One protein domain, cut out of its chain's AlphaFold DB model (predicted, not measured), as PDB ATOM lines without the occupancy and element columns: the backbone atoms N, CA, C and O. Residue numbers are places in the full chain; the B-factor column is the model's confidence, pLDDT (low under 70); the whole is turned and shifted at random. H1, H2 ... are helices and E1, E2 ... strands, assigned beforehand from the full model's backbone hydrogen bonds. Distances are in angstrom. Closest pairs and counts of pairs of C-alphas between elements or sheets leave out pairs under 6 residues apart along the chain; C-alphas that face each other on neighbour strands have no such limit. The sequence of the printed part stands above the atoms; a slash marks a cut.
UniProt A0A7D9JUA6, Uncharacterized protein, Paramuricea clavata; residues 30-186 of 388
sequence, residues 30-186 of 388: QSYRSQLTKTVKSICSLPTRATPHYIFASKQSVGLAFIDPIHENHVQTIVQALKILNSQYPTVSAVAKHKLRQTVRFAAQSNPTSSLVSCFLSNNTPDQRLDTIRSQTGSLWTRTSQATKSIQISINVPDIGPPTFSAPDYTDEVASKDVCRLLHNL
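AT A GLANCE: This is residues 30 to 186 of the 388 residues of an uncharacterized protein of Paramuricea clavata (UniProt A0A7D9JUA6). Two unequal lobes lie end to end: a larger body of crossed helices, in which H3 and H7 cross at the core, and a smaller lobe at one end of the long axis, made of H1, H2 and residues 57 to 66. H4, H5 and H6 lie at the end of the body away from the small lobe; H8 packs on H3, and a small two-strand hairpin, E1 and E2, packs on H5 through E1. The printed part has 157 residues, with eight named helices and two named strands in the order H1 H2 H3 H4 H5 H6 H7 E1 E2 H8; the sheet, E1 - E2, is antiparallel. The class is mostly helix, and the whole is only just compact, close to loose, with a radius of gyration of the C-alphas of 17.8 A. Its outline is elongated, spanning 56 by 31 by 27 A.

HOW THE PARTS SIT: The sheet is a hairpin of E1, residues 154 to 156, and E2, residues 164 to 166, antiparallel at 158 degrees. N 156 and O 164, at 2.8 A, and N 154 and O 166, at 3.0 A, are within hydrogen-bond range. H5, residues 114 to 122, has 12 pairs of C-alphas within 8 A of E1, the closest those of Ser 122 and Ser 154 at 4.3 A. H5 touches H7, residues 140 to 151, at a steep tilt of 60 degrees, the closest C-alphas being those of Leu 121 and Ser 145, 4.5 A apart. H7 touches residues 74 to 81 of H3, residues 69 to 85, at a steep tilt of 54 degrees, opposite ways; the closest C-alphas are those of His 74 and Ala 147, 4.8 A apart. H3 is the hub, touching four helices. One of these is H8, residues 179 to 186, at a shallow tilt of 31 degrees, opposite ways, with the C-alphas of Val 75 and Leu 183 closest at 6.3 A. H4, residues 90 to 108, touches H3 at a steep tilt of 64 degrees, the C-alphas of Leu 85 and Ser 93 being closest at 4.9 A. H4 also touches H5, about perpendicular at 80 degrees, with the C-alphas of Val 104 and Val 117 closest at 6.5 A. H6, residues 128 to 135, touches H7, about perpendicular at 79 degrees, the C-alphas of Arg 134 and Thr 142 being closest at 5.1 A. H1, residues 30 to 43, and H3 touch only at their ends, with the C-alphas of Arg 33 and Pro 69 closest at 6.0 A. H2, residues 53 to 56, is close to H1 but not clearly touching: the C-alphas of Thr 37 and Ile 55 are closest at 7.4 A. H2 and H3 are apart. Every O i to N i+4 pair is within hydrogen-bond range in H1, H3, H4, H5, H6, H7 and H8; H2 is too short for such a pair, and its one O i to N i+3 pair is within range.

IN THESE COORDINATES: H4 is the longest helix, 26.4 A from C-alpha 90 at (11.931, 148.176, 51.609) to C-alpha 108. H3 is 24.3 A long, H1 20.0 A and H7 16.2 A. H1 begins at C-alpha 30, (28.040, 151.096, 18.063), and H8 ends at C-alpha 186, (35.772, 139.874, 33.376).

THE WHOLE: The two C-alphas farthest apart, those of Ser 45 and Asn 111, are 56.5 A from each other. The printed part has no cut. The long links are H2 to H3 and E2 to H8, each of 12 residues. The mean pLDDT of the printed part is 85.5; residues 125 to 138, which include H6, and residue 171 are under 70.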
ATOM      1  N   GLN A  30      27.159 151.509  19.158       93.62
ATOM      2  CA  GLN A  30      28.040 151.096  18.063       93.62
ATOM      3  C   GLN A  30      28.723 152.300  17.410       93.62
ATOM      4  O   GLN A  30      29.935 152.275  17.211       93.62
ATOM      5  N   SER A  31      27.976 153.373  17.134       94.94
ATOM      6  CA  SER A  31      28.537 154.608  16.578       94.94
ATOM      7  C   SER A  31      29.599 155.217  17.500       94.94
ATOM      8  O   SER A  31      30.708 155.517  17.049       94.94
ATOM      9  N   TYR A  32      29.309 155.306  18.803       94.19
ATOM     10  CA  TYR A  32      30.259 155.813  19.788       94.19
ATOM     11  C   TYR A  32      31.504 154.921  19.905       94.19
ATOM     12  O   TYR A  32      32.628 155.418  19.848       94.19
ATOM     13  N   ARG A  33      31.332 153.594  19.967       95.38
ATOM     14  CA  ARG A  33      32.436 152.622  19.981       95.38
ATOM     15  C   ARG A  33      33.328 152.750  18.746       95.38
ATOM     16  O   ARG A  33      34.555 152.718  18.868       95.38
ATOM     17  N   SER A  34      32.742 152.915  17.560       96.00
ATOM     18  CA  SER A  34      33.488 153.128  16.316       96.00
ATOM     19  C   SER A  34      34.292 154.427  16.352       96.00
ATOM     20  O   SER A  34      35.464 154.427  15.968       96.00
ATOM     21  N   GLN A  35      33.707 155.520  16.851       96.38
ATOM     22  CA  GLN A  35      34.405 156.799  16.979       96.38
ATOM     23  C   GLN A  35      35.534 156.731  18.014       96.38
ATOM     24  O   GLN A  35      36.652 157.142  17.706       96.38
ATOM     25  N   LEU A  36      35.283 156.144  19.188       95.81
ATOM     26  CA  LEU A  36      36.294 155.899  20.220       95.81
ATOM     27  C   LEU A  36      37.473 155.106  19.649       95.81
ATOM     28  O   LEU A  36      38.622 155.535  19.746       95.81
ATOM     29  N   THR A  37      37.183 153.990  18.976       96.62
ATOM     30  CA  THR A  37      38.196 153.134  18.344       96.62
ATOM     31  C   THR A  37      39.022 153.913  17.322       96.62
ATOM     32  O   THR A  37      40.249 153.814  17.317       96.62
ATOM     33  N   LYS A  38      38.376 154.719  16.471       96.44
ATOM     34  CA  LYS A  38      39.056 155.548  15.465       96.44
ATOM     35  C   LYS A  38      39.974 156.586  16.115       96.44
ATOM     36  O   LYS A  38      41.116 156.737  15.681       96.44
ATOM     37  N   THR A  39      39.505 157.267  17.157       96.88
ATOM     38  CA  THR A  39      40.280 158.279  17.886       96.88
ATOM     39  C   THR A  39      41.488 157.658  18.582       96.88
ATOM     40  O   THR A  39      42.605 158.133  18.392       96.88
ATOM     41  N   VAL A  40      41.301 156.556  19.316       95.75
ATOM     42  CA  VAL A  40      42.402 155.856  19.999       95.75
ATOM     43  C   VAL A  40      43.427 155.338  18.993       95.75
ATOM     44  O   VAL A  40      44.626 155.552  19.171       95.75
ATOM     45  N   LYS A  41      42.977 154.733  17.883       96.00
ATOM     46  CA  LYS A  41      43.880 154.317  16.803       96.00
ATOM     47  C   LYS A  41      44.670 155.501  16.247       96.00
ATOM     48  O   LYS A  41      45.876 155.376  16.086       96.00
ATOM     49  N   SER A  42      44.039 156.653  16.023       95.56
ATOM     50  CA  SER A  42      44.733 157.863  15.561       95.56
ATOM     51  C   SER A  42      45.826 158.321  16.539       95.56
ATOM     52  O   SER A  42      46.974 158.528  16.136       95.56
ATOM     53  N   ILE A  43      45.512 158.389  17.838       93.56
ATOM     54  CA  ILE A  43      46.459 158.787  18.895       93.56
ATOM     55  C   ILE A  43      47.673 157.847  18.917       93.56
ATOM     56  O   ILE A  43      48.816 158.306  18.838       93.56
ATOM     57  N   CYS A  44      47.426 156.536  18.928       93.00
ATOM     58  CA  CYS A  44      48.453 155.492  18.922       93.00
ATOM     59  C   CYS A  44      49.062 155.238  17.529       93.00
ATOM     60  O   CYS A  44      49.852 154.312  17.351       93.00
ATOM     61  N   SER A  45      48.707 156.047  16.524       92.81
ATOM     62  CA  SER A  45      49.120 155.892  15.124       92.81
ATOM     63  C   SER A  45      48.751 154.540  14.492       92.81
ATOM     64  O   SER A  45      49.346 154.152  13.497       92.81
ATOM     65  N   LEU A  46      47.807 153.780  15.018       94.94
ATOM     66  CA  LEU A  46      47.498 152.432  14.550       94.94
ATOM     67  C   LEU A  46      46.765 152.419  13.192       94.94
ATOM     68  O   LEU A  46      45.877 153.244  12.969       94.94
ATOM     69  N   PRO A  47      47.083 151.470  12.290       92.62
ATOM     70  CA  PRO A  47      46.355 151.295  11.034       92.62
ATOM     71  C   PRO A  47      44.973 150.660  11.253       92.62
ATOM     72  O   PRO A  47      44.675 150.107  12.314       92.62
ATOM     73  N   THR A  48      44.140 150.649  10.208       91.19
ATOM     74  CA  THR A  48      42.803 150.027  10.242       91.19
ATOM     75  C   THR A  48      42.852 148.567  10.696       91.19
ATOM     76  O   THR A  48      42.043 148.188  11.542       91.19
ATOM     77  N   ARG A  49      43.849 147.792  10.230       91.62
ATOM     78  CA  ARG A  49      44.030 146.365  10.564       91.62
ATOM     79  C   ARG A  49      44.346 146.081  12.037       91.62
ATOM     80  O   ARG A  49      44.298 144.925  12.442       91.62
ATOM     81  N   ALA A  50      44.726 147.091  12.824       95.44
ATOM     82  CA  ALA A  50      45.024 146.899  14.238       95.44
ATOM     83  C   ALA A  50      43.775 146.403  14.981       95.44
ATOM     84  O   ALA A  50      42.684 146.959  14.818       95.44
ATOM     85  N   THR A  51      43.930 145.367  15.794       95.81
ATOM     86  CA  THR A  51      42.819 144.749  16.513       95.81
ATOM     87  C   THR A  51      42.198 145.714  17.531       95.81
ATOM     88  O   THR A  51      42.928 146.389  18.263       95.81
ATOM     89  N   PRO A  52      40.857 145.807  17.620       94.94
ATOM     90  CA  PRO A  52      40.206 146.571  18.680       94.94
ATOM     91  C   PRO A  52      40.408 145.935  20.062       94.94
ATOM     92  O   PRO A  52      40.338 146.650  21.057       94.94
ATOM     93  N   HIS A  53      40.722 144.635  20.149       95.69
ATOM     94  CA  HIS A  53      40.976 143.972  21.434       95.69
ATOM     95  C   HIS A  53      42.149 144.611  22.193       95.69
ATOM     96  O   HIS A  53      42.085 144.737  23.409       95.69
ATOM     97  N   TYR A  54      43.151 145.141  21.484       95.50
ATOM     98  CA  TYR A  54      44.256 145.903  22.075       95.50
ATOM     99  C   TYR A  54      43.787 147.139  22.862       95.50
ATOM    100  O   TYR A  54      44.410 147.531  23.843       95.50
ATOM    101  N   ILE A  55      42.689 147.769  22.443       95.50
ATOM    102  CA  ILE A  55      42.175 148.993  23.064       95.50
ATOM    103  C   ILE A  55      41.477 148.672  24.390       95.50
ATOM    104  O   ILE A  55      41.639 149.408  25.363       95.50
ATOM    105  N   PHE A  56      40.728 147.569  24.428       95.00
ATOM    106  CA  PHE A  56      39.847 147.221  25.545       95.00
ATOM    107  C   PHE A  56      40.454 146.216  26.535       95.00
ATOM    108  O   PHE A  56      40.041 146.184  27.691       95.00
ATOM    109  N   ALA A  57      41.444 145.421  26.119       93.56
ATOM    110  CA  ALA A  57      42.111 144.454  26.988       93.56
ATOM    111  C   ALA A  57      42.792 145.121  28.197       93.56
ATOM    112  O   ALA A  57      43.186 146.292  28.153       93.56
ATOM    113  N   SER A  58      42.947 144.350  29.278       89.19
ATOM    114  CA  SER A  58      43.594 144.801  30.513       89.19
ATOM    115  C   SER A  58      45.050 145.231  30.298       89.19
ATOM    116  O   SER A  58      45.747 144.736  29.409       89.19
ATOM    117  N   LYS A  59      45.537 146.129  31.168       87.88
ATOM    118  CA  LYS A  59      46.929 146.619  31.148       87.88
ATOM    119  C   LYS A  59      47.933 145.489  31.369       87.88
ATOM    120  O   LYS A  59      48.999 145.475  30.763       87.88
ATOM    121  N   GLN A  60      47.573 144.529  32.215       83.19
ATOM    122  CA  GLN A  60      48.340 143.315  32.479       83.19
ATOM    123  C   GLN A  60      48.516 142.486  31.204       83.19
ATOM    124  O   GLN A  60      49.578 141.930  30.963       83.19
ATOM    125  N   SER A  61      47.508 142.495  30.334       83.44
ATOM    126  CA  SER A  61      47.511 141.787  29.054       83.44
ATOM    127  C   SER A  61      47.946 142.662  27.884       83.44
ATOM    128  O   SER A  61      47.559 142.412  26.744       83.44
ATOM    129  N   VAL A  62      48.756 143.693  28.150       87.25
ATOM    130  CA  VAL A  62      49.335 144.585  27.131       87.25
ATOM    131  C   VAL A  62      48.320 145.544  26.486       87.25
ATOM    132  O   VAL A  62      48.708 146.399  25.691       87.25
ATOM    133  N   GLY A  63      47.032 145.453  26.827       91.62
ATOM    134  CA  GLY A  63      45.983 146.315  26.287       91.62
ATOM    135  C   GLY A  63      45.937 147.696  26.936       91.62
ATOM    136  O   GLY A  63      46.521 147.914  27.992       91.62
ATOM    137  N   LEU A  64      45.231 148.644  26.314       92.06
ATOM    138  CA  LEU A  64      45.126 150.037  26.775       92.06
ATOM    139  C   LEU A  64      44.082 150.254  27.885       92.06
ATOM    140  O   LEU A  64      44.029 151.344  28.457       92.06
ATOM    141  N   ALA A  65      43.282 149.234  28.206       91.19
ATOM    142  CA  ALA A  65      42.255 149.242  29.246       91.19
ATOM    143  C   ALA A  65      41.193 150.353  29.118       91.19
ATOM    144  O   ALA A  65      40.641 150.802  30.128       91.19
ATOM    145  N   PHE A  66      40.876 150.782  27.892       92.69
ATOM    146  CA  PHE A  66      39.678 151.589  27.662       92.69
ATOM    147  C   PHE A  66      38.425 150.763  27.957       92.69
ATOM    148  O   PHE A  66      38.400 149.548  27.782       92.69
ATOM    149  N   ILE A  67      37.367 151.444  28.386       89.69
ATOM    150  CA  ILE A  67      36.063 150.824  28.596       89.69
ATOM    151  C   ILE A  67      35.332 150.786  27.253       89.69
ATOM    152  O   ILE A  67      35.170 151.817  26.596       89.69
ATOM    153  N   ASP A  68      34.890 149.600  26.839       92.12
ATOM    154  CA  ASP A  68      34.026 149.462  25.670       92.12
ATOM    155  C   ASP A  68      32.610 149.950  26.026       92.12
ATOM    156  O   ASP A  68      32.005 149.426  26.965       92.12
ATOM    157  N   PRO A  69      32.048 150.931  25.300       92.44
ATOM    158  CA  PRO A  69      30.749 151.503  25.640       92.44
ATOM    159  C   PRO A  69      29.582 150.511  25.624       92.44
ATOM    160  O   PRO A  69      28.602 150.707  26.340       92.44
ATOM    161  N   ILE A  70      29.662 149.461  24.800       90.94
ATOM    162  CA  ILE A  70      28.623 148.426  24.750       90.94
ATOM    163  C   ILE A  70      28.665 147.607  26.042       90.94
ATOM    164  O   ILE A  70      27.634 147.421  26.691       90.94
ATOM    165  N   HIS A  71      29.865 147.187  26.440       90.50
ATOM    166  CA  HIS A  71      30.080 146.439  27.674       90.50
ATOM    167  C   HIS A  71      29.751 147.292  28.907       90.50
ATOM    168  O   HIS A  71      29.064 146.818  29.806       90.50
ATOM    169  N   GLU A  72      30.103 148.581  28.919       92.00
ATOM    170  CA  GLU A  72      29.724 149.503  29.999       92.00
ATOM    171  C   GLU A  72      28.211 149.576  30.198       92.00
ATOM    172  O   GLU A  72      27.721 149.522  31.323       92.00
ATOM    173  N   ASN A  73      27.448 149.643  29.105       91.44
ATOM    174  CA  ASN A  73      25.993 149.641  29.187       91.44
ATOM    175  C   ASN A  73      25.453 148.339  29.812       91.44
ATOM    176  O   ASN A  73      24.509 148.391  30.606       91.44
ATOM    177  N   HIS A  74      26.051 147.183  29.507       90.62
ATOM    178  CA  HIS A  74      25.701 145.911  30.150       90.62
ATOM    179  C   HIS A  74      26.034 145.921  31.646       90.62
ATOM    180  O   HIS A  74      25.161 145.617  32.462       90.62
ATOM    181  N   VAL A  75      27.249 146.345  32.012       91.50
ATOM    182  CA  VAL A  75      27.696 146.448  33.410       91.50
ATOM    183  C   VAL A  75      26.762 147.346  34.214       91.50
ATOM    184  O   VAL A  75      26.248 146.927  35.251       91.50
ATOM    185  N   GLN A  76      26.472 148.551  33.721       90.88
ATOM    186  CA  GLN A  76      25.597 149.489  34.424       90.88
ATOM    187  C   GLN A  76      24.161 148.973  34.533       90.88
ATOM    188  O   GLN A  76      23.529 149.154  35.573       90.88
ATOM    189  N   THR A  77      23.659 148.269  33.513       91.00
ATOM    190  CA  THR A  77      22.334 147.633  33.562       91.00
ATOM    191  C   THR A  77      22.261 146.597  34.688       91.00
ATOM    192  O   THR A  77      21.325 146.625  35.490       91.00
ATOM    193  N   ILE A  78      23.265 145.722  34.792       90.81
ATOM    194  CA  ILE A  78      23.335 144.692  35.838       90.81
ATOM    195  C   ILE A  78      23.469 145.332  37.223       90.81
ATOM    196  O   ILE A  78      22.704 145.018  38.135       90.81
ATOM    197  N   VAL A  79      24.408 146.267  37.384       89.88
ATOM    198  CA  VAL A  79      24.652 146.960  38.657       89.88
ATOM    199  C   VAL A  79      23.397 147.698  39.123       89.88
ATOM    200  O   VAL A  79      23.060 147.652  40.306       89.88
ATOM    201  N   GLN A  80      22.675 148.351  38.211       88.88
ATOM    202  CA  GLN A  80      21.420 149.022  38.529       88.88
ATOM    203  C   GLN A  80      20.354 148.031  39.003       88.88
ATOM    204  O   GLN A  80      19.747 148.259  40.050       88.88
ATOM    205  N   ALA A  81      20.151 146.924  38.282       90.12
ATOM    206  CA  ALA A  81      19.192 145.890  38.661       90.12
ATOM    207  C   ALA A  81      19.470 145.331  40.066       90.12
ATOM    208  O   ALA A  81      18.558 145.210  40.883       90.12
ATOM    209  N   LEU A  82      20.736 145.068  40.386       88.88
ATOM    210  CA  LEU A  82      21.133 144.575  41.705       88.88
ATOM    211  C   LEU A  82      20.921 145.620  42.806       88.88
ATOM    212  O   LEU A  82      20.395 145.289  43.868       88.88
ATOM    213  N   LYS A  83      21.263 146.890  42.551       87.50
ATOM    214  CA  LYS A  83      21.060 147.987  43.511       87.50
ATOM    215  C   LYS A  83      19.589 148.193  43.865       87.50
ATOM    216  O   LYS A  83      19.284 148.442  45.027       87.50
ATOM    217  N   ILE A  84      18.676 148.086  42.896       89.75
ATOM    218  CA  ILE A  84      17.242 148.253  43.175       89.75
ATOM    219  C   ILE A  84      16.640 147.032  43.878       89.75
ATOM    220  O   ILE A  84      15.775 147.195  44.736       89.75
ATOM    221  N   LEU A  85      17.116 145.819  43.565       88.50
ATOM    222  CA  LEU A  85      16.693 144.594  44.252       88.50
ATOM    223  C   LEU A  85      17.179 144.569  45.705       88.50
ATOM    224  O   LEU A  85      16.432 144.140  46.584       88.50
ATOM    225  N   ASN A  86      18.390 145.070  45.956       87.38
ATOM    226  CA  ASN A  86      19.016 145.156  47.275       87.38
ATOM    227  C   ASN A  86      18.920 146.562  47.902       87.38
ATOM    228  O   ASN A  86      19.817 146.991  48.627       87.38
ATOM    229  N   SER A  87      17.881 147.330  47.564       87.31
ATOM    230  CA  SER A  87      17.728 148.692  48.082       87.31
ATOM    231  C   SER A  87      17.542 148.687  49.601       87.31
ATOM    232  O   SER A  87      16.780 147.880  50.129       87.31
ATOM    233  N   GLN A  88      18.173 149.643  50.291       87.81
ATOM    234  CA  GLN A  88      17.959 149.880  51.726       87.81
ATOM    235  C   GLN A  88      16.513 150.300  52.041       87.81
ATOM    236  O   GLN A  88      16.076 150.170  53.179       87.81
ATOM    237  N   TYR A  89      15.766 150.779  51.040       90.44
ATOM    238  CA  TYR A  89      14.365 151.160  51.169       90.44
ATOM    239  C   TYR A  89      13.455 149.963  50.837       90.44
ATOM    240  O   TYR A  89      13.357 149.586  49.660       90.44
ATOM    241  N   PRO A  90      12.728 149.387  51.820       88.31
ATOM    242  CA  PRO A  90      11.931 148.176  51.609       88.31
ATOM    243  C   PRO A  90      10.884 148.322  50.503       88.31
ATOM    244  O   PRO A  90      10.687 147.404  49.712       88.31
ATOM    245  N   THR A  91      10.269 149.502  50.384       91.56
ATOM    246  CA  THR A  91       9.287 149.807  49.335       91.56
ATOM    247  C   THR A  91       9.885 149.700  47.933       91.56
ATOM    248  O   THR A  91       9.269 149.118  47.042       91.56
ATOM    249  N   VAL A  92      11.103 150.216  47.727       89.69
ATOM    250  CA  VAL A  92      11.784 150.173  46.422       89.69
ATOM    251  C   VAL A  92      12.103 148.730  46.044       89.69
ATOM    252  O   VAL A  92      11.771 148.300  44.939       89.69
ATOM    253  N   SER A  93      12.676 147.963  46.978       89.25
ATOM    254  CA  SER A  93      12.975 146.543  46.761       89.25
ATOM    255  C   SER A  93      11.702 145.730  46.491       89.25
ATOM    256  O   SER A  93      11.664 144.940  45.547       89.25
ATOM    257  N   ALA A  94      10.621 145.966  47.243       89.44
ATOM    258  CA  ALA A  94       9.342 145.280  47.061       89.44
ATOM    259  C   ALA A  94       8.730 145.548  45.675       89.44
ATOM    260  O   ALA A  94       8.340 144.608  44.978       89.44
ATOM    261  N   VAL A  95       8.703 146.812  45.235       91.88
ATOM    262  CA  VAL A  95       8.207 147.191  43.902       91.88
ATOM    263  C   VAL A  95       9.084 146.599  42.798       91.88
ATOM    264  O   VAL A  95       8.559 146.077  41.811       91.88
ATOM    265  N   ALA A  96      10.409 146.633  42.953       90.69
ATOM    266  CA  ALA A  96      11.338 146.046  41.992       90.69
ATOM    267  C   ALA A  96      11.127 144.528  41.858       90.69
ATOM    268  O   ALA A  96      10.933 144.035  40.744       90.69
ATOM    269  N   LYS A  97      11.069 143.799  42.982       90.31
ATOM    270  CA  LYS A  97      10.792 142.353  43.021       90.31
ATOM    271  C   LYS A  97       9.433 142.020  42.402       90.31
ATOM    272  O   LYS A  97       9.330 141.057  41.644       90.31
ATOM    273  N   HIS A  98       8.403 142.826  42.668       90.44
ATOM    274  CA  HIS A  98       7.081 142.652  42.062       90.44
ATOM    275  C   HIS A  98       7.121 142.823  40.535       90.44
ATOM    276  O   HIS A  98       6.666 141.940  39.811       90.44
ATOM    277  N   LYS A  99       7.731 143.905  40.027       90.25
ATOM    278  CA  LYS A  99       7.868 144.153  38.578       90.25
ATOM    279  C   LYS A  99       8.700 143.080  37.872       90.25
ATOM    280  O   LYS A  99       8.371 142.685  36.752       90.25
ATOM    281  N   LEU A 100       9.764 142.599  38.515       90.00
ATOM    282  CA  LEU A 100      10.572 141.489  38.012       90.00
ATOM    283  C   LEU A 100       9.721 140.221  37.890       90.00
ATOM    284  O   LEU A 100       9.634 139.645  36.810       90.00
ATOM    285  N   ARG A 101       9.016 139.839  38.961       90.38
ATOM    286  CA  ARG A 101       8.107 138.683  38.963       90.38
ATOM    287  C   ARG A 101       6.997 138.813  37.923       90.38
ATOM    288  O   ARG A 101       6.696 137.833  37.255       90.38
ATOM    289  N   GLN A 102       6.430 140.001  37.729       88.50
ATOM    290  CA  GLN A 102       5.437 140.249  36.680       88.50
ATOM    291  C   GLN A 102       6.026 140.040  35.276       88.50
ATOM    292  O   GLN A 102       5.389 139.408  34.436       88.50
ATOM    293  N   THR A 103       7.255 140.510  35.041       87.12
ATOM    294  CA  THR A 103       7.969 140.298  33.771       87.12
ATOM    295  C   THR A 103       8.226 138.811  33.531       87.12
ATOM    296  O   THR A 103       7.952 138.309  32.445       87.12
ATOM    297  N   VAL A 104       8.685 138.085  34.555       86.81
ATOM    298  CA  VAL A 104       8.927 136.634  34.482       86.81
ATOM    299  C   VAL A 104       7.628 135.861  34.280       86.81
ATOM    300  O   VAL A 104       7.590 134.957  33.457       86.81
ATOM    301  N   ARG A 105       6.540 136.236  34.962       87.12
ATOM    302  CA  ARG A 105       5.215 135.626  34.786       87.12
ATOM    303  C   ARG A 105       4.708 135.791  33.357       87.12
ATOM    304  O   ARG A 105       4.197 134.836  32.781       87.12
ATOM    305  N   PHE A 106       4.851 136.992  32.796       83.19
ATOM    306  CA  PHE A 106       4.510 137.252  31.400       83.19
ATOM    307  C   PHE A 106       5.380 136.412  30.457       83.19
ATOM    308  O   PHE A 106       4.870 135.843  29.495       83.19
ATOM    309  N   ALA A 107       6.671 136.278  30.771       78.44
ATOM    310  CA  ALA A 107       7.620 135.571  29.929       78.44
ATOM    311  C   ALA A 107       7.484 134.041  29.953       78.44
ATOM    312  O   ALA A 107       7.506 133.411  28.900       78.44
ATOM    313  N   ALA A 108       7.303 133.449  31.131       79.25
ATOM    314  CA  ALA A 108       7.205 132.005  31.327       79.25
ATOM    315  C   ALA A 108       5.761 131.474  31.295       79.25
ATOM    316  O   ALA A 108       5.552 130.273  31.439       79.25
ATOM    317  N   GLN A 109       4.757 132.358  31.201       81.44
ATOM    318  CA  GLN A 109       3.324 132.025  31.293       81.44
ATOM    319  C   GLN A 109       2.961 131.157  32.518       81.44
ATOM    320  O   GLN A 109       2.015 130.374  32.490       81.44
ATOM    321  N   SER A 110       3.718 131.290  33.608       81.44
ATOM    322  CA  SER A 110       3.613 130.471  34.820       81.44
ATOM    323  C   SER A 110       3.893 131.308  36.070       81.44
ATOM    324  O   SER A 110       4.344 132.455  35.986       81.44
ATOM    325  N   ASN A 111       3.580 130.767  37.253       85.12
ATOM    326  CA  ASN A 111       3.842 131.468  38.508       85.12
ATOM    327  C   ASN A 111       5.362 131.602  38.745       85.12
ATOM    328  O   ASN A 111       6.071 130.595  38.716       85.12
ATOM    329  N   PRO A 112       5.875 132.820  38.999       84.94
ATOM    330  CA  PRO A 112       7.307 133.076  39.074       84.94
ATOM    331  C   PRO A 112       7.886 132.606  40.416       84.94
ATOM    332  O   PRO A 112       7.844 133.336  41.408       84.94
ATOM    333  N   THR A 113       8.443 131.394  40.442       88.31
ATOM    334  CA  THR A 113       9.256 130.903  41.568       88.31
ATOM    335  C   THR A 113      10.607 131.620  41.609       88.31
ATOM    336  O   THR A 113      11.083 132.123  40.589       88.31
ATOM    337  N   SER A 114      11.261 131.658  42.769       87.12
ATOM    338  CA  SER A 114      12.585 132.291  42.912       87.12
ATOM    339  C   SER A 114      13.643 131.643  42.027       87.12
ATOM    340  O   SER A 114      14.423 132.346  41.393       87.12
ATOM    341  N   SER A 115      13.584 130.317  41.864       87.62
ATOM    342  CA  SER A 115      14.411 129.593  40.892       87.62
ATOM    343  C   SER A 115      14.175 130.093  39.462       87.62
ATOM    344  O   SER A 115      15.123 130.443  38.764       87.62
ATOM    345  N   LEU A 116      12.913 130.250  39.042       86.50
ATOM    346  CA  LEU A 116      12.584 130.745  37.703       86.50
ATOM    347  C   LEU A 116      13.036 132.198  37.483       86.50
ATOM    348  O   LEU A 116      13.484 132.546  36.392       86.50
ATOM    349  N   VAL A 117      12.966 133.040  38.519       89.19
ATOM    350  CA  VAL A 117      13.483 134.417  38.491       89.19
ATOM    351  C   VAL A 117      15.008 134.431  38.335       89.19
ATOM    352  O   VAL A 117      15.520 135.147  37.470       89.19
ATOM    353  N   SER A 118      15.727 133.617  39.113       90.31
ATOM    354  CA  SER A 118      17.183 133.458  39.005       90.31
ATOM    355  C   SER A 118      17.590 132.924  37.630       90.31
ATOM    356  O   SER A 118      18.490 133.473  36.998       90.31
ATOM    357  N   CYS A 119      16.894 131.910  37.105       87.88
ATOM    358  CA  CYS A 119      17.124 131.376  35.762       87.88
ATOM    359  C   CYS A 119      16.871 132.434  34.680       87.88
ATOM    360  O   CYS A 119      17.676 132.573  33.756       87.88
ATOM    361  N   PHE A 120      15.787 133.212  34.797       87.88
ATOM    362  CA  PHE A 120      15.484 134.294  33.863       87.88
ATOM    363  C   PHE A 120      16.624 135.313  33.808       87.88
ATOM    364  O   PHE A 120      17.110 135.607  32.713       87.88
ATOM    365  N   LEU A 121      17.082 135.807  34.963       88.88
ATOM    366  CA  LEU A 121      18.171 136.781  35.036       88.88
ATOM    367  C   LEU A 121      19.531 136.194  34.663       88.88
ATOM    368  O   LEU A 121      20.320 136.915  34.079       88.88
ATOM    369  N   SER A 122      19.801 134.920  34.942       86.62
ATOM    370  CA  SER A 122      21.086 134.263  34.633       86.62
ATOM    371  C   SER A 122      21.180 133.721  33.208       86.62
ATOM    372  O   SER A 122      22.199 133.163  32.830       86.62
ATOM    373  N   ASN A 123      20.107 133.827  32.419       75.19
ATOM    374  CA  ASN A 123      20.017 133.224  31.089       75.19
ATOM    375  C   ASN A 123      20.201 131.682  31.077       75.19
ATOM    376  O   ASN A 123      20.536 131.097  30.053       75.19
ATOM    377  N   ASN A 124      19.898 131.003  32.188       70.25
ATOM    378  CA  ASN A 124      20.057 129.547  32.353       70.25
ATOM    379  C   ASN A 124      18.726 128.796  32.169       70.25
ATOM    380  O   ASN A 124      18.368 127.934  32.969       70.25
ATOM    381  N   THR A 125      17.932 129.177  31.168       63.94
ATOM    382  CA  THR A 125      16.559 128.672  31.001       63.94
ATOM    383  C   THR A 125      16.433 127.744  29.798       63.94
ATOM    384  O   THR A 125      16.789 128.170  28.703       63.94
ATOM    385  N   PRO A 126      15.837 126.548  29.945       55.84
ATOM    386  CA  PRO A 126      15.528 125.673  28.812       55.84
ATOM    387  C   PRO A 126      14.317 126.144  27.973       55.84
ATOM    388  O   PRO A 126      14.037 125.562  26.930       55.84
ATOM    389  N   ASP A 127      13.581 127.173  28.414       61.78
ATOM    390  CA  ASP A 127      12.350 127.645  27.763       61.78
ATOM    391  C   ASP A 127      12.614 128.697  26.664       61.78
ATOM    392  O   ASP A 127      12.999 129.836  26.947       61.78
ATOM    393  N   GLN A 128      12.319 128.336  25.408       61.81
ATOM    394  CA  GLN A 128      12.437 129.199  24.219       61.81
ATOM    395  C   GLN A 128      11.561 130.469  24.279       61.81
ATOM    396  O   GLN A 128      11.838 131.464  23.600       61.81
ATOM    397  N   ARG A 129      10.498 130.485  25.096       62.84
ATOM    398  CA  ARG A 129       9.614 131.657  25.246       62.84
ATOM    399  C   ARG A 129      10.296 132.797  25.994       62.84
ATOM    400  O   ARG A 129      10.103 133.966  25.648       62.84
ATOM    401  N   LEU A 130      11.155 132.462  26.955       63.47
ATOM    402  CA  LEU A 130      11.966 133.442  27.675       63.47
ATOM    403  C   LEU A 130      12.955 134.133  26.732       63.47
ATOM    404  O   LEU A 130      13.134 135.346  26.829       63.47
ATOM    405  N   ASP A 131      13.503 133.412  25.754       61.31
ATOM    406  CA  ASP A 131      14.374 133.981  24.718       61.31
ATOM    407  C   ASP A 131      13.643 134.941  23.772       61.31
ATOM    408  O   ASP A 131      14.194 135.970  23.371       61.31
ATOM    409  N   THR A 132      12.373 134.667  23.479       61.09
ATOM    410  CA  THR A 132      11.548 135.528  22.617       61.09
ATOM    411  C   THR A 132      11.222 136.866  23.289       61.09
ATOM    412  O   THR A 132      11.251 137.907  22.642       61.09
ATOM    413  N   ILE A 133      10.962 136.884  24.598       62.78
ATOM    414  CA  ILE A 133      10.702 138.137  25.329       62.78
ATOM    415  C   ILE A 133      11.996 138.862  25.696       62.78
ATOM    416  O   ILE A 133      12.012 140.092  25.752       62.78
ATOM    417  N   ARG A 134      13.111 138.135  25.852       61.00
ATOM    418  CA  ARG A 134      14.442 138.750  25.907       61.00
ATOM    419  C   ARG A 134      14.724 139.556  24.648       61.00
ATOM    420  O   ARG A 134      15.301 140.620  24.786       61.00
ATOM    421  N   SER A 135      14.331 139.112  23.451       57.12
ATOM    422  CA  SER A 135      14.600 139.851  22.202       57.12
ATOM    423  C   SER A 135      13.742 141.114  22.023       57.12
ATOM    424  O   SER A 135      14.123 142.011  21.269       57.12
ATOM    425  N   GLN A 136      12.636 141.240  22.766       58.53
ATOM    426  CA  GLN A 136      11.807 142.444  22.802       58.53
ATOM    427  C   GLN A 136      12.400 143.471  23.781       58.53
ATOM    428  O   GLN A 136      12.419 143.302  25.003       58.53
ATOM    429  N   THR A 137      12.930 144.568  23.242       55.38
ATOM    430  CA  THR A 137      13.539 145.642  24.037       55.38
ATOM    431  C   THR A 137      12.484 146.402  24.838       55.38
ATOM    432  O   THR A 137      11.505 146.871  24.263       55.38
ATOM    433  N   GLY A 138      12.711 146.621  26.139       69.00
ATOM    434  CA  GLY A 138      11.921 147.619  26.865       69.00
ATOM    435  C   GLY A 138      12.216 147.739  28.355       69.00
ATOM    436  O   GLY A 138      12.494 148.835  28.834       69.00
ATOM    437  N   SER A 139      12.183 146.637  29.107       82.69
ATOM    438  CA  SER A 139      12.308 146.710  30.568       82.69
ATOM    439  C   SER A 139      13.760 146.612  31.042       82.69
ATOM    440  O   SER A 139      14.648 146.109  30.350       82.69
ATOM    441  N   LEU A 140      14.028 147.089  32.260       86.56
ATOM    442  CA  LEU A 140      15.319 146.870  32.918       86.56
ATOM    443  C   LEU A 140      15.633 145.369  33.053       86.56
ATOM    444  O   LEU A 140      16.781 144.972  32.889       86.56
ATOM    445  N   TRP A 141      14.624 144.530  33.296       88.38
ATOM    446  CA  TRP A 141      14.800 143.100  33.559       88.38
ATOM    447  C   TRP A 141      15.168 142.304  32.308       88.38
ATOM    448  O   TRP A 141      16.067 141.470  32.373       88.38
ATOM    449  N   THR A 142      14.540 142.591  31.161       85.81
ATOM    450  CA  THR A 142      14.923 141.947  29.893       85.81
ATOM    451  C   THR A 142      16.323 142.378  29.464       85.81
ATOM    452  O   THR A 142      17.124 141.529  29.087       85.81
ATOM    453  N   ARG A 143      16.675 143.662  29.631       86.69
ATOM    454  CA  ARG A 143      18.044 144.150  29.391       86.69
ATOM    455  C   ARG A 143      19.071 143.535  30.340       86.69
ATOM    456  O   ARG A 143      20.163 143.201  29.903       86.69
ATOM    457  N   THR A 144      18.727 143.352  31.615       90.00
ATOM    458  CA  THR A 144      19.607 142.685  32.591       90.00
ATOM    459  C   THR A 144      19.866 141.245  32.172       90.00
ATOM    460  O   THR A 144      21.012 140.828  32.147       90.00
ATOM    461  N   SER A 145      18.822 140.521  31.762       87.81
ATOM    462  CA  SER A 145      18.930 139.145  31.266       87.81
ATOM    463  C   SER A 145      19.785 139.027  29.988       87.81
ATOM    464  O   SER A 145      20.566 138.093  29.834       87.81
ATOM    465  N   GLN A 146      19.687 139.994  29.069       86.31
ATOM    466  CA  GLN A 146      20.578 140.057  27.903       86.31
ATOM    467  C   GLN A 146      22.029 140.365  28.301       86.31
ATOM    468  O   GLN A 146      22.963 139.774  27.762       86.31
ATOM    469  N   ALA A 147      22.220 141.295  29.238       89.62
ATOM    470  CA  ALA A 147      23.534 141.697  29.711       89.62
ATOM    471  C   ALA A 147      24.246 140.532  30.414       89.62
ATOM    472  O   ALA A 147      25.378 140.224  30.066       89.62
ATOM    473  N   THR A 148      23.581 139.824  31.326       90.75
ATOM    474  CA  THR A 148      24.150 138.646  32.009       90.75
ATOM    475  C   THR A 148      24.532 137.539  31.032       90.75
ATOM    476  O   THR A 148      25.598 136.952  31.192       90.75
ATOM    477  N   LYS A 149      23.738 137.314  29.971       87.69
ATOM    478  CA  LYS A 149      24.100 136.416  28.862       87.69
ATOM    479  C   LYS A 149      25.387 136.854  28.167       87.69
ATOM    480  O   LYS A 149      26.229 136.016  27.866       87.69
ATOM    481  N   SER A 150      25.530 138.154  27.902       87.38
ATOM    482  CA  SER A 150      26.708 138.708  27.227       87.38
ATOM    483  C   SER A 150      27.981 138.590  28.065       87.38
ATOM    484  O   SER A 150      29.025 138.311  27.489       87.38
ATOM    485  N   ILE A 151      27.902 138.814  29.382       88.50
ATOM    486  CA  ILE A 151      29.058 138.728  30.302       88.50
ATOM    487  C   ILE A 151      29.254 137.288  30.825       88.50
ATOM    488  O   ILE A 151      30.241 136.997  31.487       88.50
ATOM    489  N   GLN A 152      28.322 136.374  30.531       88.19
ATOM    490  CA  GLN A 152      28.327 134.979  30.991       88.19
ATOM    491  C   GLN A 152      28.348 134.840  32.524       88.19
ATOM    492  O   GLN A 152      29.082 134.031  33.086       88.19
ATOM    493  N   ILE A 153      27.510 135.621  33.212       88.44
ATOM    494  CA  ILE A 153      27.372 135.587  34.677       88.44
ATOM    495  C   ILE A 153      26.005 135.062  35.118       88.44
ATOM    496  O   ILE A 153      25.021 135.149  34.380       88.44
ATOM    497  N   SER A 154      25.926 134.588  36.362       88.62
ATOM    498  CA  SER A 154      24.675 134.153  36.985       88.62
ATOM    499  C   SER A 154      24.298 135.041  38.173       88.62
ATOM    500  O   SER A 154      25.140 135.447  38.972       88.62
ATOM    501  N   ILE A 155      23.005 135.348  38.283       89.31
ATOM    502  CA  ILE A 155      22.402 136.124  39.370       89.31
ATOM    503  C   ILE A 155      21.369 135.246  40.067       89.31
ATOM    504  O   ILE A 155      20.389 134.810  39.458       89.31
ATOM    505  N   ASN A 156      21.557 135.048  41.366       88.62
ATOM    506  CA  ASN A 156      20.603 134.374  42.223       88.62
ATOM    507  C   ASN A 156      19.772 135.397  43.007       88.62
ATOM    508  O   ASN A 156      20.313 136.262  43.693       88.62
ATOM    509  N   VAL A 157      18.448 135.297  42.918       88.44
ATOM    510  CA  VAL A 157      17.503 136.148  43.647       88.44
ATOM    511  C   VAL A 157      16.712 135.278  44.627       88.44
ATOM    512  O   VAL A 157      15.707 134.682  44.232       88.44
ATOM    513  N   PRO A 158      17.135 135.188  45.900       86.19
ATOM    514  CA  PRO A 158      16.411 134.409  46.894       86.19
ATOM    515  C   PRO A 158      15.103 135.104  47.313       86.19
ATOM    516  O   PRO A 158      14.932 136.318  47.158       86.19
ATOM    517  N   ASP A 159      14.177 134.334  47.894       82.88
ATOM    518  CA  ASP A 159      12.956 134.889  48.497       82.88
ATOM    519  C   ASP A 159      13.274 135.804  49.681       82.88
ATOM    520  O   ASP A 159      12.689 136.882  49.825       82.88
ATOM    521  N   ILE A 160      14.245 135.380  50.493       80.25
ATOM    522  CA  ILE A 160      14.713 136.058  51.698       80.25
ATOM    523  C   ILE A 160      16.200 136.362  51.519       80.25
ATOM    524  O   ILE A 160      16.978 135.476  51.175       80.25
ATOM    525  N   GLY A 161      16.594 137.608  51.779       80.81
ATOM    526  CA  GLY A 161      17.984 138.051  51.676       80.81
ATOM    527  C   GLY A 161      18.319 138.818  50.389       80.81
ATOM    528  O   GLY A 161      17.438 139.076  49.554       80.81
ATOM    529  N   PRO A 162      19.584 139.260  50.266       82.25
ATOM    530  CA  PRO A 162      20.071 140.004  49.113       82.25
ATOM    531  C   PRO A 162      20.286 139.082  47.901       82.25
ATOM    532  O   PRO A 162      20.518 137.885  48.071       82.25
ATOM    533  N   PRO A 163      20.242 139.619  46.669       84.56
ATOM    534  CA  PRO A 163      20.680 138.871  45.502       84.56
ATOM    535  C   PRO A 163      22.178 138.559  45.604       84.56
ATOM    536  O   PRO A 163      22.977 139.440  45.935       84.56
ATOM    537  N   THR A 164      22.543 137.323  45.278       84.00
ATOM    538  CA  THR A 164      23.936 136.880  45.168       84.00
ATOM    539  C   THR A 164      24.286 136.662  43.706       84.00
ATOM    540  O   THR A 164      23.411 136.605  42.835       84.00
ATOM    541  N   PHE A 165      25.576 136.623  43.398       84.38
ATOM    542  CA  PHE A 165      26.021 136.486  42.025       84.38
ATOM    543  C   PHE A 165      27.254 135.595  41.942       84.38
ATOM    544  O   PHE A 165      28.057 135.554  42.874       84.38
ATOM    545  N   SER A 166      27.399 134.917  40.807       82.81
ATOM    546  CA  SER A 166      28.539 134.059  40.501       82.81
ATOM    547  C   SER A 166      29.022 134.272  39.067       82.81
ATOM    548  O   SER A 166      28.258 134.655  38.172       82.81
ATOM    549  N   ALA A 167      30.316 134.037  38.856       82.44
ATOM    550  CA  ALA A 167      30.965 134.057  37.550       82.44
ATOM    551  C   ALA A 167      31.808 132.777  37.389       82.44
ATOM    552  O   ALA A 167      32.256 132.246  38.404       82.44
ATOM    553  N   PRO A 168      32.039 132.274  36.161       73.81
ATOM    554  CA  PRO A 168      32.711 130.987  35.930       73.81
ATOM    555  C   PRO A 168      34.063 130.832  36.645       73.81
ATOM    556  O   PRO A 168      34.339 129.772  37.197       73.81
ATOM    557  N   ASP A 169      34.855 131.907  36.702       72.94
ATOM    558  CA  ASP A 169      36.204 131.911  37.289       72.94
ATOM    559  C   ASP A 169      36.252 132.415  38.745       72.94
ATOM    560  O   ASP A 169      37.329 132.629  39.300       72.94
ATOM    561  N   TYR A 170      35.094 132.642  39.373       72.56
ATOM    562  CA  TYR A 170      34.986 133.163  40.736       72.56
ATOM    563  C   TYR A 170      34.071 132.263  41.565       72.56
ATOM    564  O   TYR A 170      32.853 132.255  41.387       72.56
ATOM    565  N   THR A 171      34.673 131.507  42.483       65.12
ATOM    566  CA  THR A 171      33.972 130.542  43.345       65.12
ATOM    567  C   THR A 171      33.262 131.193  44.526       65.12
ATOM    568  O   THR A 171      32.298 130.631  45.040       65.12
ATOM    569  N   ASP A 172      33.727 132.366  44.949       73.44
ATOM    570  CA  ASP A 172      33.213 133.048  46.130       73.44
ATOM    571  C   ASP A 172      32.042 133.966  45.779       73.44
ATOM    572  O   ASP A 172      32.024 134.615  44.729       73.44
ATOM    573  N   GLU A 173      31.075 134.074  46.692       70.75
ATOM    574  CA  GLU A 173      30.046 135.102  46.588       70.75
ATOM    575  C   GLU A 173      30.682 136.484  46.709       70.75
ATOM    576  O   GLU A 173      31.425 136.788  47.644       70.75
ATOM    577  N   VAL A 174      30.351 137.362  45.772       72.88
ATOM    578  CA  VAL A 174      30.937 138.696  45.739       72.88
ATOM    579  C   VAL A 174      29.913 139.729  46.203       72.88
ATOM    580  O   VAL A 174      28.747 139.756  45.800       72.88
ATOM    581  N   ALA A 175      30.365 140.620  47.081       72.31
ATOM    582  CA  ALA A 175      29.525 141.656  47.659       72.31
ATOM    583  C   ALA A 175      28.990 142.623  46.586       72.31
ATOM    584  O   ALA A 175      29.689 142.979  45.634       72.31
ATOM    585  N   SER A 176      27.780 143.161  46.786       70.75
ATOM    586  CA  SER A 176      27.148 144.089  45.826       70.75
ATOM    587  C   SER A 176      28.003 145.326  45.499       70.75
ATOM    588  O   SER A 176      27.906 145.871  44.401       70.75
ATOM    589  N   LYS A 177      28.852 145.771  46.439       75.56
ATOM    590  CA  LYS A 177      29.773 146.907  46.257       75.56
ATOM    591  C   LYS A 177      30.916 146.612  45.277       75.56
ATOM    592  O   LYS A 177      31.443 147.536  44.668       75.56
ATOM    593  N   ASP A 178      31.269 145.339  45.106       82.31
ATOM    594  CA  ASP A 178      32.402 144.885  44.300       82.31
ATOM    595  C   ASP A 178      31.991 144.410  42.896       82.31
ATOM    596  O   ASP A 178      32.846 144.320  42.014       82.31
ATOM    597  N   VAL A 179      30.686 144.202  42.655       85.44
ATOM    598  CA  VAL A 179      30.122 143.744  41.367       85.44
ATOM    599  C   VAL A 179      30.668 144.544  40.189       85.44
ATOM    600  O   VAL A 179      31.165 143.969  39.232       85.44
ATOM    601  N   CYS A 180      30.590 145.878  40.246       89.25
ATOM    602  CA  CYS A 180      30.966 146.736  39.119       89.25
ATOM    603  C   CYS A 180      32.427 146.508  38.703       89.25
ATOM    604  O   CYS A 180      32.725 146.268  37.533       89.25
ATOM    605  N   ARG A 181      33.328 146.496  39.695       89.00
ATOM    606  CA  ARG A 181      34.760 146.260  39.494       89.00
ATOM    607  C   ARG A 181      35.017 144.874  38.911       89.00
ATOM    608  O   ARG A 181      35.837 144.749  38.007       89.00
ATOM    609  N   LEU A 182      34.319 143.856  39.411       88.69
ATOM    610  CA  LEU A 182      34.449 142.504  38.892       88.69
ATOM    611  C   LEU A 182      33.998 142.406  37.432       88.69
ATOM    612  O   LEU A 182      34.746 141.882  36.614       88.69
ATOM    613  N   LEU A 183      32.814 142.921  37.090       90.31
ATOM    614  CA  LEU A 183      32.294 142.839  35.722       90.31
ATOM    615  C   LEU A 183      33.217 143.553  34.728       90.31
ATOM    616  O   LEU A 183      33.468 143.042  33.641       90.31
ATOM    617  N   HIS A 184      33.789 144.698  35.115       90.69
ATOM    618  CA  HIS A 184      34.819 145.358  34.309       90.69
ATOM    619  C   HIS A 184      36.074 144.506  34.121       90.69
ATOM    620  O   HIS A 184      36.701 144.598  33.070       90.69
ATOM    621  N   ASN A 185      36.476 143.723  35.121       88.88
ATOM    622  CA  ASN A 185      37.635 142.845  35.000       88.88
ATOM    623  C   ASN A 185      37.340 141.659  34.078       88.88
ATOM    624  O   ASN A 185      38.109 141.454  33.147       88.88
ATOM    625  N   LEU A 186      36.195 140.983  34.245       88.81
ATOM    626  CA  LEU A 186      35.772 139.874  33.376       88.81
ATOM    627  C   LEU A 186      35.777 140.273  31.895       88.81
ATOM    628  O   LEU A 186      36.332 139.574  31.056       88.81
TER     629      LEU A 186